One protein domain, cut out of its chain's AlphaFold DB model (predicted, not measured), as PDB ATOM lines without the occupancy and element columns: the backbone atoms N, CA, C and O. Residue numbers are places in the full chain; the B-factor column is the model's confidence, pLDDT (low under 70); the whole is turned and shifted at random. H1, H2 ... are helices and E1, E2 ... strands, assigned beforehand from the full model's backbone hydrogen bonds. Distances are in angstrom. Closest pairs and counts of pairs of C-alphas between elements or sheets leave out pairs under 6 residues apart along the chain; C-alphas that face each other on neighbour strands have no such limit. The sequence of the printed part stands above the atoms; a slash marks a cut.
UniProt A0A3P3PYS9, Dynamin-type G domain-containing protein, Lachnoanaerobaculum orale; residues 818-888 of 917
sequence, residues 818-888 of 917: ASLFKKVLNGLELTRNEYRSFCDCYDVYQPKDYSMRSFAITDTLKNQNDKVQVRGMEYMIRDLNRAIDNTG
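This is residues 818 to 888 of the 917 residues of the protein "Dynamin-type G domain-containing protein" of Lachnoanaerobaculum orale (UniProt A0A3P3PYS9). A small hairpin of two strands, E1 and E2, sits at one end of two helices, H1 and H4, that lie side by side and run opposite ways, and the longest helix, H2, crosses this pair with one part on H1 and another on H4. At the far end of the long axis from H2, the short helix H3 packs on H4, with a long link running from it to E1. The printed part has 71 residues, with four named helices and two named strands in the order H1, H2, H3, E1, E2, H4; the sheet, E1 - E2, is antiparallel, and the class is mostly helix. The whole is compact, with a radius of gyration of the C-alphas of 11.6 A, and elongated, spanning 33 by 21 by 19 A.

E1, residues 867 to 870, and E2, residues 873 to 876, form a hairpin, antiparallel at 145 degrees between their directions; N 868 and O 875 are within hydrogen-bond range at 2.9 A, as are N 873 and O 870 at 3.0 A. A tight link with no residues between joins E2 to H4, residues 877 to 886, the hub, which touches three helices. H4 touches H1, residues 818 to 825, at a shallow tilt of 8 degrees, opposite ways; their closest C-alphas, of Ala 818 and Ile 884, are 5.4 A apart. The closest C-alphas of H1 and E1, of Leu 825 and Val 868, are 7.3 A apart. H2, residues 832 to 845, touches H1 with residues 834 to 838 alone, about perpendicular at 75 degrees, with the C-alphas of Leu 820 and Phe 838 closest at 5.9 A. H2 touches H4 with residues 842 to 845 alone, about perpendicular at 73 degrees, with the C-alphas of Tyr 845 and Ala 883 closest at 4.8 A. H3, residues 852 to 855, touches H4, with the C-alphas of Ser 854 and Arg 878 closest at 5.1 A. H2 and E1 are only just apart, their closest C-alphas 8.2 A from each other; H1 and H3 are apart. Every O i to N i+4 pair is within hydrogen-bond range in H1, H2 and H4; H3 is too short for such a pair.

H1 begins at C-alpha 818 (-25.583, 92.355, -20.760) and is 10.6 A long. H2, 14 residues and 19.9 A, begins at C-alpha 832 (-19.691, 94.000, -36.937). H4 is 14.3 A long and ends at C-alpha 886 (-29.107, 84.953, -17.141). E1 is 9.8 A long, E2 10.3 A and H3 5.5 A.

The two C-alphas farthest apart, of Arg 832 and Met 852, are 33.7 A from each other. The printed part has no cut. The link from H3 to E1, with 11 residues between them, is long. The mean pLDDT of the printed part is 86.4, and residue 860 is under 70.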
ATOM      1  N   ALA A 818     -24.595  91.435 -21.317       93.25
ATOM      2  CA  ALA A 818     -25.583  92.355 -20.760       93.25
ATOM      3  C   ALA A 818     -25.673  93.669 -21.552       93.25
ATOM      4  O   ALA A 818     -26.771  94.100 -21.912       93.25
ATOM      5  N   SER A 819     -24.522  94.280 -21.849       91.50
ATOM      6  CA  SER A 819     -24.422  95.517 -22.627       91.50
ATOM      7  C   SER A 819     -24.994  95.348 -24.037       91.50
ATOM      8  O   SER A 819     -25.831  96.145 -24.458       91.50
ATOM      9  N   LEU A 820     -24.634  94.268 -24.739       91.69
ATOM     10  CA  LEU A 820     -25.104  93.988 -26.101       91.69
ATOM     11  C   LEU A 820     -26.617  93.729 -26.158       91.69
ATOM     12  O   LEU A 820     -27.302  94.270 -27.026       91.69
ATOM     13  N   PHE A 821     -27.166  92.961 -25.214       93.56
ATOM     14  CA  PHE A 821     -28.610  92.724 -25.142       93.56
ATOM     15  C   PHE A 821     -29.389  94.004 -24.802       93.56
ATOM     16  O   PHE A 821     -30.414  94.269 -25.433       93.56
ATOM     17  N   LYS A 822     -28.905  94.832 -23.858       90.38
ATOM     18  CA  LYS A 822     -29.512  96.146 -23.563       90.38
ATOM     19  C   LYS A 822     -29.409  97.093 -24.773       90.38
ATOM     20  O   LYS A 822     -30.398  97.740 -25.106       90.38
ATOM     21  N   LYS A 823     -28.278  97.111 -25.495       89.25
ATOM     22  CA  LYS A 823     -28.081  97.907 -26.724       89.25
ATOM     23  C   LYS A 823     -29.111  97.546 -27.808       89.25
ATOM     24  O   LYS A 823     -29.763  98.441 -28.342       89.25
ATOM     25  N   VAL A 824     -29.341  96.250 -28.043       90.62
ATOM     26  CA  VAL A 824     -30.386  95.754 -28.961       90.62
ATOM     27  C   VAL A 824     -31.801  96.108 -28.488       90.62
ATOM     28  O   VAL A 824     -32.607  96.564 -29.296       90.62
ATOM     29  N   LEU A 825     -32.122  95.947 -27.199       87.88
ATOM     30  CA  LEU A 825     -33.446  96.311 -26.666       87.88
ATOM     31  C   LEU A 825     -33.741  97.818 -26.752       87.88
ATOM     32  O   LEU A 825     -34.900  98.196 -26.914       87.88
ATOM     33  N   ASN A 826     -32.710  98.664 -26.705       85.12
ATOM     34  CA  ASN A 826     -32.818 100.109 -26.924       85.12
ATOM     35  C   ASN A 826     -32.937 100.502 -28.412       85.12
ATOM     36  O   ASN A 826     -33.047 101.687 -28.716       85.12
ATOM     37  N   GLY A 827     -32.898  99.542 -29.347       83.62
ATOM     38  CA  GLY A 827     -32.982  99.802 -30.789       83.62
ATOM     39  C   GLY A 827     -31.720 100.423 -31.400       83.62
ATOM     40  O   GLY A 827     -31.802 101.026 -32.466       83.62
ATOM     41  N   LEU A 828     -30.566 100.300 -30.737       83.69
ATOM     42  CA  LEU A 828     -29.284 100.799 -31.234       83.69
ATOM     43  C   LEU A 828     -28.608  99.750 -32.129       83.69
ATOM     44  O   LEU A 828     -28.558  98.568 -31.783       83.69
ATOM     45  N   GLU A 829     -28.042 100.183 -33.256       83.31
ATOM     46  CA  GLU A 829     -27.330  99.287 -34.173       83.31
ATOM     47  C   GLU A 829     -26.019  98.763 -33.564       83.31
ATOM     48  O   GLU A 829     -25.301  99.479 -32.858       83.31
ATOM     49  N   LEU A 830     -25.716  97.489 -33.834       85.44
ATOM     50  CA  LEU A 830     -24.478  96.832 -33.412       85.44
ATOM     51  C   LEU A 830     -23.410  96.933 -34.505       85.44
ATOM     52  O   LEU A 830     -23.707  96.635 -35.673       85.44
ATOM     53  N   THR A 831     -22.168  97.234 -34.112       82.62
ATOM     54  CA  THR A 831     -20.999  97.084 -34.999       82.62
ATOM     55  C   THR A 831     -20.831  95.627 -35.441       82.62
ATOM     56  O   THR A 831     -21.457  94.716 -34.895       82.62
ATOM     57  N   ARG A 832     -20.006  95.356 -36.454       78.56
ATOM     58  CA  ARG A 832     -19.691  94.000 -36.937       78.56
ATOM     59  C   ARG A 832     -19.184  93.116 -35.796       78.56
ATOM     60  O   ARG A 832     -19.718  92.026 -35.595       78.56
ATOM     61  N   ASN A 833     -18.258  93.631 -34.992       74.06
ATOM     62  CA  ASN A 833     -17.685  92.922 -33.847       74.06
ATOM     63  C   ASN A 833     -18.682  92.796 -32.678       74.06
ATOM     64  O   ASN A 833     -18.792  91.724 -32.076       74.06
ATOM     65  N   GLU A 834     -19.476  93.836 -32.397       84.81
ATOM     66  CA  GLU A 834     -20.573  93.766 -31.422       84.81
ATOM     67  C   GLU A 834     -21.659  92.755 -31.845       84.81
ATOM     68  O   GLU A 834     -22.203  92.059 -30.993       84.81
ATOM     69  N   TYR A 835     -21.956  92.623 -33.144       87.25
ATOM     70  CA  TYR A 835     -22.940  91.672 -33.670       87.25
ATOM     71  C   TYR A 835     -22.464  90.218 -33.576       87.25
ATOM     72  O   TYR A 835     -23.231  89.371 -33.118       87.25
ATOM     73  N   ARG A 836     -21.203  89.921 -33.938       80.81
ATOM     74  CA  ARG A 836     -20.625  88.582 -33.706       80.81
ATOM     75  C   ARG A 836     -20.690  88.225 -32.221       80.81
ATOM     76  O   ARG A 836     -21.255  87.197 -31.854       80.81
ATOM     77  N   SER A 837     -20.224  89.144 -31.371       85.81
ATOM     78  CA  SER A 837     -20.272  89.002 -29.912       85.81
ATOM     79  C   SER A 837     -21.699  88.762 -29.408       85.81
ATOM     80  O   SER A 837     -21.914  87.899 -28.563       85.81
ATOM     81  N   PHE A 838     -22.692  89.484 -29.937       91.75
ATOM     82  CA  PHE A 838     -24.102  89.336 -29.569       91.75
ATOM     83  C   PHE A 838     -24.648  87.946 -29.911       91.75
ATOM     84  O   PHE A 838     -25.344  87.366 -29.079       91.75
ATOM     85  N   CYS A 839     -24.312  87.391 -31.080       88.31
ATOM     86  CA  CYS A 839     -24.726  86.045 -31.481       88.31
ATOM     87  C   CYS A 839     -24.174  84.972 -30.529       88.31
ATOM     88  O   CYS A 839     -24.947  84.171 -29.996       88.31
ATOM     89  N   ASP A 840     -22.869  85.009 -30.252       85.56
ATOM     90  CA  ASP A 840     -22.199  84.090 -29.325       85.56
ATOM     91  C   ASP A 840     -22.778  84.203 -27.905       85.56
ATOM     92  O   ASP A 840     -23.161  83.203 -27.288       85.56
ATOM     93  N   CYS A 841     -22.925  85.436 -27.408       89.88
ATOM     94  CA  CYS A 841     -23.544  85.726 -26.118       89.88
ATOM     95  C   CYS A 841     -24.983  85.196 -26.051       89.88
ATOM     96  O   CYS A 841     -25.378  84.605 -25.043       89.88
ATOM     97  N   TYR A 842     -25.785  85.397 -27.100       92.62
ATOM     98  CA  TYR A 842     -27.177  84.958 -27.118       92.62
ATOM     99  C   TYR A 842     -27.278  83.429 -27.082       92.62
ATOM    100  O   TYR A 842     -28.076  82.908 -26.308       92.62
ATOM    101  N   ASP A 843     -26.429  82.692 -27.806       88.44
ATOM    102  CA  ASP A 843     -26.430  81.222 -27.737       88.44
ATOM    103  C   ASP A 843     -26.054  80.685 -26.335       88.44
ATOM    104  O   ASP A 843     -26.606  79.676 -25.875       88.44
ATOM    105  N   VAL A 844     -25.175  81.389 -25.603       87.12
ATOM    106  CA  VAL A 844     -24.885  81.082 -24.188       87.12
ATOM    107  C   VAL A 844     -26.127  81.314 -23.319       87.12
ATOM    108  O   VAL A 844     -26.591  80.382 -22.650       87.12
ATOM    109  N   TYR A 845     -26.651  82.543 -23.327       92.56
ATOM    110  CA  TYR A 845     -27.547  83.055 -22.283       92.56
ATOM    111  C   TYR A 845     -29.048  82.970 -22.598       92.56
ATOM    112  O   TYR A 845     -29.851  83.181 -21.687       92.56
ATOM    113  N   GLN A 846     -29.456  82.636 -23.827       92.06
ATOM    114  CA  GLN A 846     -30.869  82.452 -24.191       92.06
ATOM    115  C   GLN A 846     -31.610  81.496 -23.229       92.06
ATOM    116  O   GLN A 846     -31.019  80.519 -22.752       92.06
ATOM    117  N   PRO A 847     -32.901  81.742 -22.926       89.12
ATOM    118  CA  PRO A 847     -33.678  80.872 -22.046       89.12
ATOM    119  C   PRO A 847     -33.786  79.451 -22.612       89.12
ATOM    120  O   PRO A 847     -34.266  79.235 -23.722       89.12
ATOM    121  N   LYS A 848     -33.374  78.472 -21.802       86.06
ATOM    122  CA  LYS A 848     -33.461  77.028 -22.095       86.06
ATOM    123  C   LYS A 848     -34.645  76.372 -21.356       86.06
ATOM    124  O   LYS A 848     -34.816  75.157 -21.389       86.06
ATOM    125  N   ASP A 849     -35.454  77.190 -20.683       82.88
ATOM    126  CA  ASP A 849     -36.463  76.835 -19.689       82.88
ATOM    127  C   ASP A 849     -37.755  77.664 -19.841       82.88
ATOM    128  O   ASP A 849     -37.762  78.765 -20.393       82.88
ATOM    129  N   TYR A 850     -38.873  77.149 -19.318       83.31
ATOM    130  CA  TYR A 850     -40.152  77.867 -19.322       83.31
ATOM    131  C   TYR A 850     -40.299  78.731 -18.061       83.31
ATOM    132  O   TYR A 850     -40.507  78.206 -16.966       83.31
ATOM    133  N   SER A 851     -40.268  80.057 -18.220       82.81
ATOM    134  CA  SER A 851     -40.458  81.014 -17.124       82.81
ATOM    135  C   SER A 851     -41.752  81.812 -17.273       82.81
ATOM    136  O   SER A 851     -42.013  82.411 -18.314       82.81
ATOM    137  N   MET A 852     -42.538  81.901 -16.196       84.56
ATOM    138  CA  MET A 852     -43.720  82.774 -16.145       84.56
ATOM    139  C   MET A 852     -43.356  84.268 -16.231       84.56
ATOM    140  O   MET A 852     -44.194  85.063 -16.654       84.56
ATOM    141  N   ARG A 853     -42.114  84.660 -15.887       81.12
ATOM    142  CA  ARG A 853     -41.642  86.057 -15.991       81.12
ATOM    143  C   ARG A 853     -41.688  86.556 -17.438       81.12
ATOM    144  O   ARG A 853     -42.089  87.690 -17.662       81.12
ATOM    145  N   SER A 854     -41.392  85.686 -18.409       82.31
ATOM    146  CA  SER A 854     -41.412  85.985 -19.851       82.31
ATOM    147  C   SER A 854     -42.799  86.332 -20.415       82.31
ATOM    148  O   SER A 854     -42.906  86.754 -21.564       82.31
ATOM    149  N   PHE A 855     -43.863  86.134 -19.632       82.75
ATOM    150  CA  PHE A 855     -45.248  86.454 -19.996       82.75
ATOM    151  C   PHE A 855     -45.861  87.536 -19.091       82.75
ATOM    152  O   PHE A 855     -47.030  87.887 -19.257       82.75
ATOM    153  N   ALA A 856     -45.095  88.066 -18.131       81.94
ATOM    154  CA  ALA A 856     -45.532  89.158 -17.277       81.94
ATOM    155  C   ALA A 856     -45.490  90.482 -18.051       81.94
ATOM    156  O   ALA A 856     -44.488  90.806 -18.682       81.94
ATOM    157  N   ILE A 857     -46.569  91.260 -17.970       80.31
ATOM    158  CA  ILE A 857     -46.623  92.624 -18.496       80.31
ATOM    159  C   ILE A 857     -46.675  93.562 -17.292       80.31
ATOM    160  O   ILE A 857     -47.641  93.550 -16.528       80.31
ATOM    161  N   THR A 858     -45.614  94.340 -17.108       79.06
ATOM    162  CA  THR A 858     -45.456  95.331 -16.032       79.06
ATOM    163  C   THR A 858     -44.929  96.632 -16.624       79.06
ATOM    164  O   THR A 858     -44.489  96.662 -17.772       79.06
ATOM    165  N   ASP A 859     -44.898  97.712 -15.843       71.38
ATOM    166  CA  ASP A 859     -44.313  98.973 -16.309       71.38
ATOM    167  C   ASP A 859     -42.832  98.876 -16.698       71.38
ATOM    168  O   ASP A 859     -42.391  99.631 -17.564       71.38
ATOM    169  N   THR A 860     -42.117  97.918 -16.104       67.94
ATOM    170  CA  THR A 860     -40.715  97.562 -16.371       67.94
ATOM    171  C   THR A 860     -40.533  96.464 -17.426       67.94
ATOM    172  O   THR A 860     -39.424  96.278 -17.915       67.94
ATOM    173  N   LEU A 861     -41.596  95.737 -17.788       74.75
ATOM    174  CA  LEU A 861     -41.612  94.666 -18.793       74.75
ATOM    175  C   LEU A 861     -42.745  94.927 -19.791       74.75
ATOM    176  O   LEU A 861     -43.684  94.144 -19.953       74.75
ATOM    177  N   LYS A 862     -42.658  96.075 -20.460       73.31
ATOM    178  CA  LYS A 862     -43.509  96.411 -21.603       73.31
ATOM    179  C   LYS A 862     -43.114  95.535 -22.806       73.31
ATOM    180  O   LYS A 862     -42.006  95.001 -22.864       73.31
ATOM    181  N   ASN A 863     -44.048  95.347 -23.737       80.88
ATOM    182  CA  ASN A 863     -43.812  94.794 -25.080       80.88
ATOM    183  C   ASN A 863     -43.092  93.422 -25.155       80.88
ATOM    184  O   ASN A 863     -42.470  93.091 -26.157       80.88
ATOM    185  N   GLN A 864     -43.214  92.568 -24.129       81.88
ATOM    186  CA  GLN A 864     -42.532  91.260 -24.045       81.88
ATOM    187  C   GLN A 864     -42.776  90.311 -25.241       81.88
ATOM    188  O   GLN A 864     -41.922  89.485 -25.562       81.88
ATOM    189  N   ASN A 865     -43.932  90.420 -25.906       84.44
ATOM    190  CA  ASN A 865     -44.286  89.599 -27.071       84.44
ATOM    191  C   ASN A 865     -43.917  90.238 -28.423       84.44
ATOM    192  O   ASN A 865     -44.160  89.617 -29.458       84.44
ATOM    193  N   ASP A 866     -43.338  91.438 -28.422       89.44
ATOM    194  CA  ASP A 866     -42.877  92.099 -29.639       89.44
ATOM    195  C   ASP A 866     -41.499  91.551 -30.055       89.44
ATOM    196  O   ASP A 866     -40.832  90.805 -29.322       89.44
ATOM    197  N   LYS A 867     -41.076  91.921 -31.265       90.56
ATOM    198  CA  LYS A 867     -39.819  91.495 -31.883       90.56
ATOM    199  C   LYS A 867     -38.929  92.690 -32.191       90.56
ATOM    200  O   LYS A 867     -39.419  93.731 -32.619       90.56
ATOM    201  N   VAL A 868     -37.624  92.484 -32.067       91.00
ATOM    202  CA  VAL A 868     -36.580  93.369 -32.591       91.00
ATOM    203  C   VAL A 868     -35.841  92.652 -33.721       91.00
ATOM    204  O   VAL A 868     -35.638  91.438 -33.657       91.00
ATOM    205  N   GLN A 869     -35.468  93.384 -34.772       89.19
ATOM    206  CA  GLN A 869     -34.615  92.856 -35.837       89.19
ATOM    207  C   GLN A 869     -33.162  93.268 -35.606       89.19
ATOM    208  O   GLN A 869     -32.880  94.439 -35.366       89.19
ATOM    209  N   VAL A 870     -32.243  92.310 -35.723       88.06
ATOM    210  CA  VAL A 870     -30.794  92.539 -35.668       88.06
ATOM    211  C   VAL A 870     -30.186  91.917 -36.921       88.06
ATOM    212  O   VAL A 870     -30.294  90.710 -37.127       88.06
ATOM    213  N   ARG A 871     -29.635  92.758 -37.811       83.69
ATOM    214  CA  ARG A 871     -29.081  92.385 -39.134       83.69
ATOM    215  C   ARG A 871     -29.948  91.387 -39.938       83.69
ATOM    216  O   ARG A 871     -29.440  90.518 -40.636       83.69
ATOM    217  N   GLY A 872     -31.275  91.533 -39.853       80.69
ATOM    218  CA  GLY A 872     -32.262  90.722 -40.583       80.69
ATOM    219  C   GLY A 872     -32.782  89.471 -39.856       80.69
ATOM    220  O   GLY A 872     -33.735  88.861 -40.340       80.69
ATOM    221  N   MET A 873     -32.231  89.104 -38.695       86.19
ATOM    222  CA  MET A 873     -32.800  88.070 -37.819       86.19
ATOM    223  C   MET A 873     -33.756  88.678 -36.784       86.19
ATOM    224  O   MET A 873     -33.519  89.775 -36.281       86.19
ATOM    225  N   GLU A 874     -34.842  87.970 -36.462       90.81
ATOM    226  CA  GLU A 874     -35.859  88.412 -35.497       90.81
ATOM    227  C   GLU A 874     -35.660  87.776 -34.115       90.81
ATOM    228  O   GLU A 874     -35.715  86.554 -33.976       90.81
ATOM    229  N   TYR A 875     -35.539  88.610 -33.083       91.81
ATOM    230  CA  TYR A 875     -35.412  88.201 -31.683       91.81
ATOM    231  C   TYR A 875     -36.628  88.676 -30.879       91.81
ATOM    232  O   TYR A 875     -37.114  89.792 -31.062       91.81
ATOM    233  N   MET A 876     -37.134  87.832 -29.978       91.44
ATOM    234  CA  MET A 876     -38.263  88.165 -29.103       91.44
ATOM    235  C   MET A 876     -37.788  88.992 -27.901       91.44
ATOM    236  O   MET A 876     -36.835  88.605 -27.222       91.44
ATOM    237  N   ILE A 877     -38.494  90.076 -27.566       90.75
ATOM    238  CA  ILE A 877     -38.098  90.974 -26.467       90.75
ATOM    239  C   ILE A 877     -38.028  90.245 -25.113       90.75
ATOM    240  O   ILE A 877     -37.080  90.460 -24.355       90.75
ATOM    241  N   ARG A 878     -38.965  89.339 -24.803       89.81
ATOM    242  CA  ARG A 878     -38.916  88.532 -23.565       89.81
ATOM    243  C   ARG A 878     -37.704  87.603 -23.469       89.81
ATOM    244  O   ARG A 878     -37.203  87.368 -22.374       89.81
ATOM    245  N   ASP A 879     -37.233  87.077 -24.599       91.62
ATOM    246  CA  ASP A 879     -36.174  86.069 -24.621       91.62
ATOM    247  C   ASP A 879     -34.799  86.759 -24.504       91.62
ATOM    248  O   ASP A 879     -33.925  86.270 -23.790       91.62
ATOM    249  N   LEU A 880     -34.670  87.988 -25.027       91.44
ATOM    250  CA  LEU A 880     -33.579  88.921 -24.702       91.44
ATOM    251  C   LEU A 880     -33.595  89.377 -23.231       91.44
ATOM    252  O   LEU A 880     -32.548  89.395 -22.589       91.44
ATOM    253  N   ASN A 881     -34.763  89.691 -22.656       90.06
ATOM    254  CA  ASN A 881     -34.868  90.020 -21.225       90.06
ATOM    255  C   ASN A 881     -34.468  88.829 -20.329       90.06
ATOM    256  O   ASN A 881     -33.751  89.013 -19.348       90.06
ATOM    257  N   ARG A 882     -34.858  87.596 -20.690       91.31
ATOM    258  CA  ARG A 882     -34.371  86.372 -20.026       91.31
ATOM    259  C   ARG A 882     -32.865  86.179 -20.200       91.31
ATOM    260  O   ARG A 882     -32.219  85.758 -19.248       91.31
ATOM    261  N   ALA A 883     -32.308  86.500 -21.366       92.69
ATOM    262  CA  ALA A 883     -30.866  86.439 -21.575       92.69
ATOM    263  C   ALA A 883     -30.126  87.434 -20.661       92.69
ATOM    264  O   ALA A 883     -29.147  87.045 -20.035       92.69
ATOM    265  N   ILE A 884     -30.641  88.660 -20.485       91.69
ATOM    266  CA  ILE A 884     -30.121  89.650 -19.521       91.69
ATOM    267  C   ILE A 884     -30.203  89.135 -18.078       91.69
ATOM    268  O   ILE A 884     -29.205  89.230 -17.368       91.69
ATOM    269  N   ASP A 885     -31.334  88.556 -17.650       89.94
ATOM    270  CA  ASP A 885     -31.445  87.905 -16.331       89.94
ATOM    271  C   ASP A 885     -30.335  86.852 -16.137       89.94
ATOM    272  O   ASP A 885     -29.700  86.790 -15.084       89.94
ATOM    273  N   ASN A 886     -30.074  86.047 -17.173       92.81
ATOM    274  CA  ASN A 886     -29.107  84.953 -17.141       92.81
ATOM    275  C   ASN A 886     -27.629  85.417 -17.185       92.81
ATOM    276  O   ASN A 886     -26.760  84.614 -16.856       92.81
ATOM    277  N   THR A 887     -27.314  86.677 -17.534       94.12
ATOM    278  CA  THR A 887     -25.919  87.190 -17.503       94.12
ATOM    279  C   THR A 887     -25.403  87.503 -16.098       94.12
ATOM    280  O   THR A 887     -24.233  87.853 -15.952       94.12
ATOM    281  N   GLY A 888     -26.264  87.465 -15.076       92.00
ATOM    282  CA  GLY A 888     -25.941  87.871 -13.704       92.00
ATOM    283  C   GLY A 888     -26.031  89.380 -13.435       92.00
ATOM    284  O   GLY A 888     -26.107  89.771 -12.270       92.00
TER     285      GLY A 888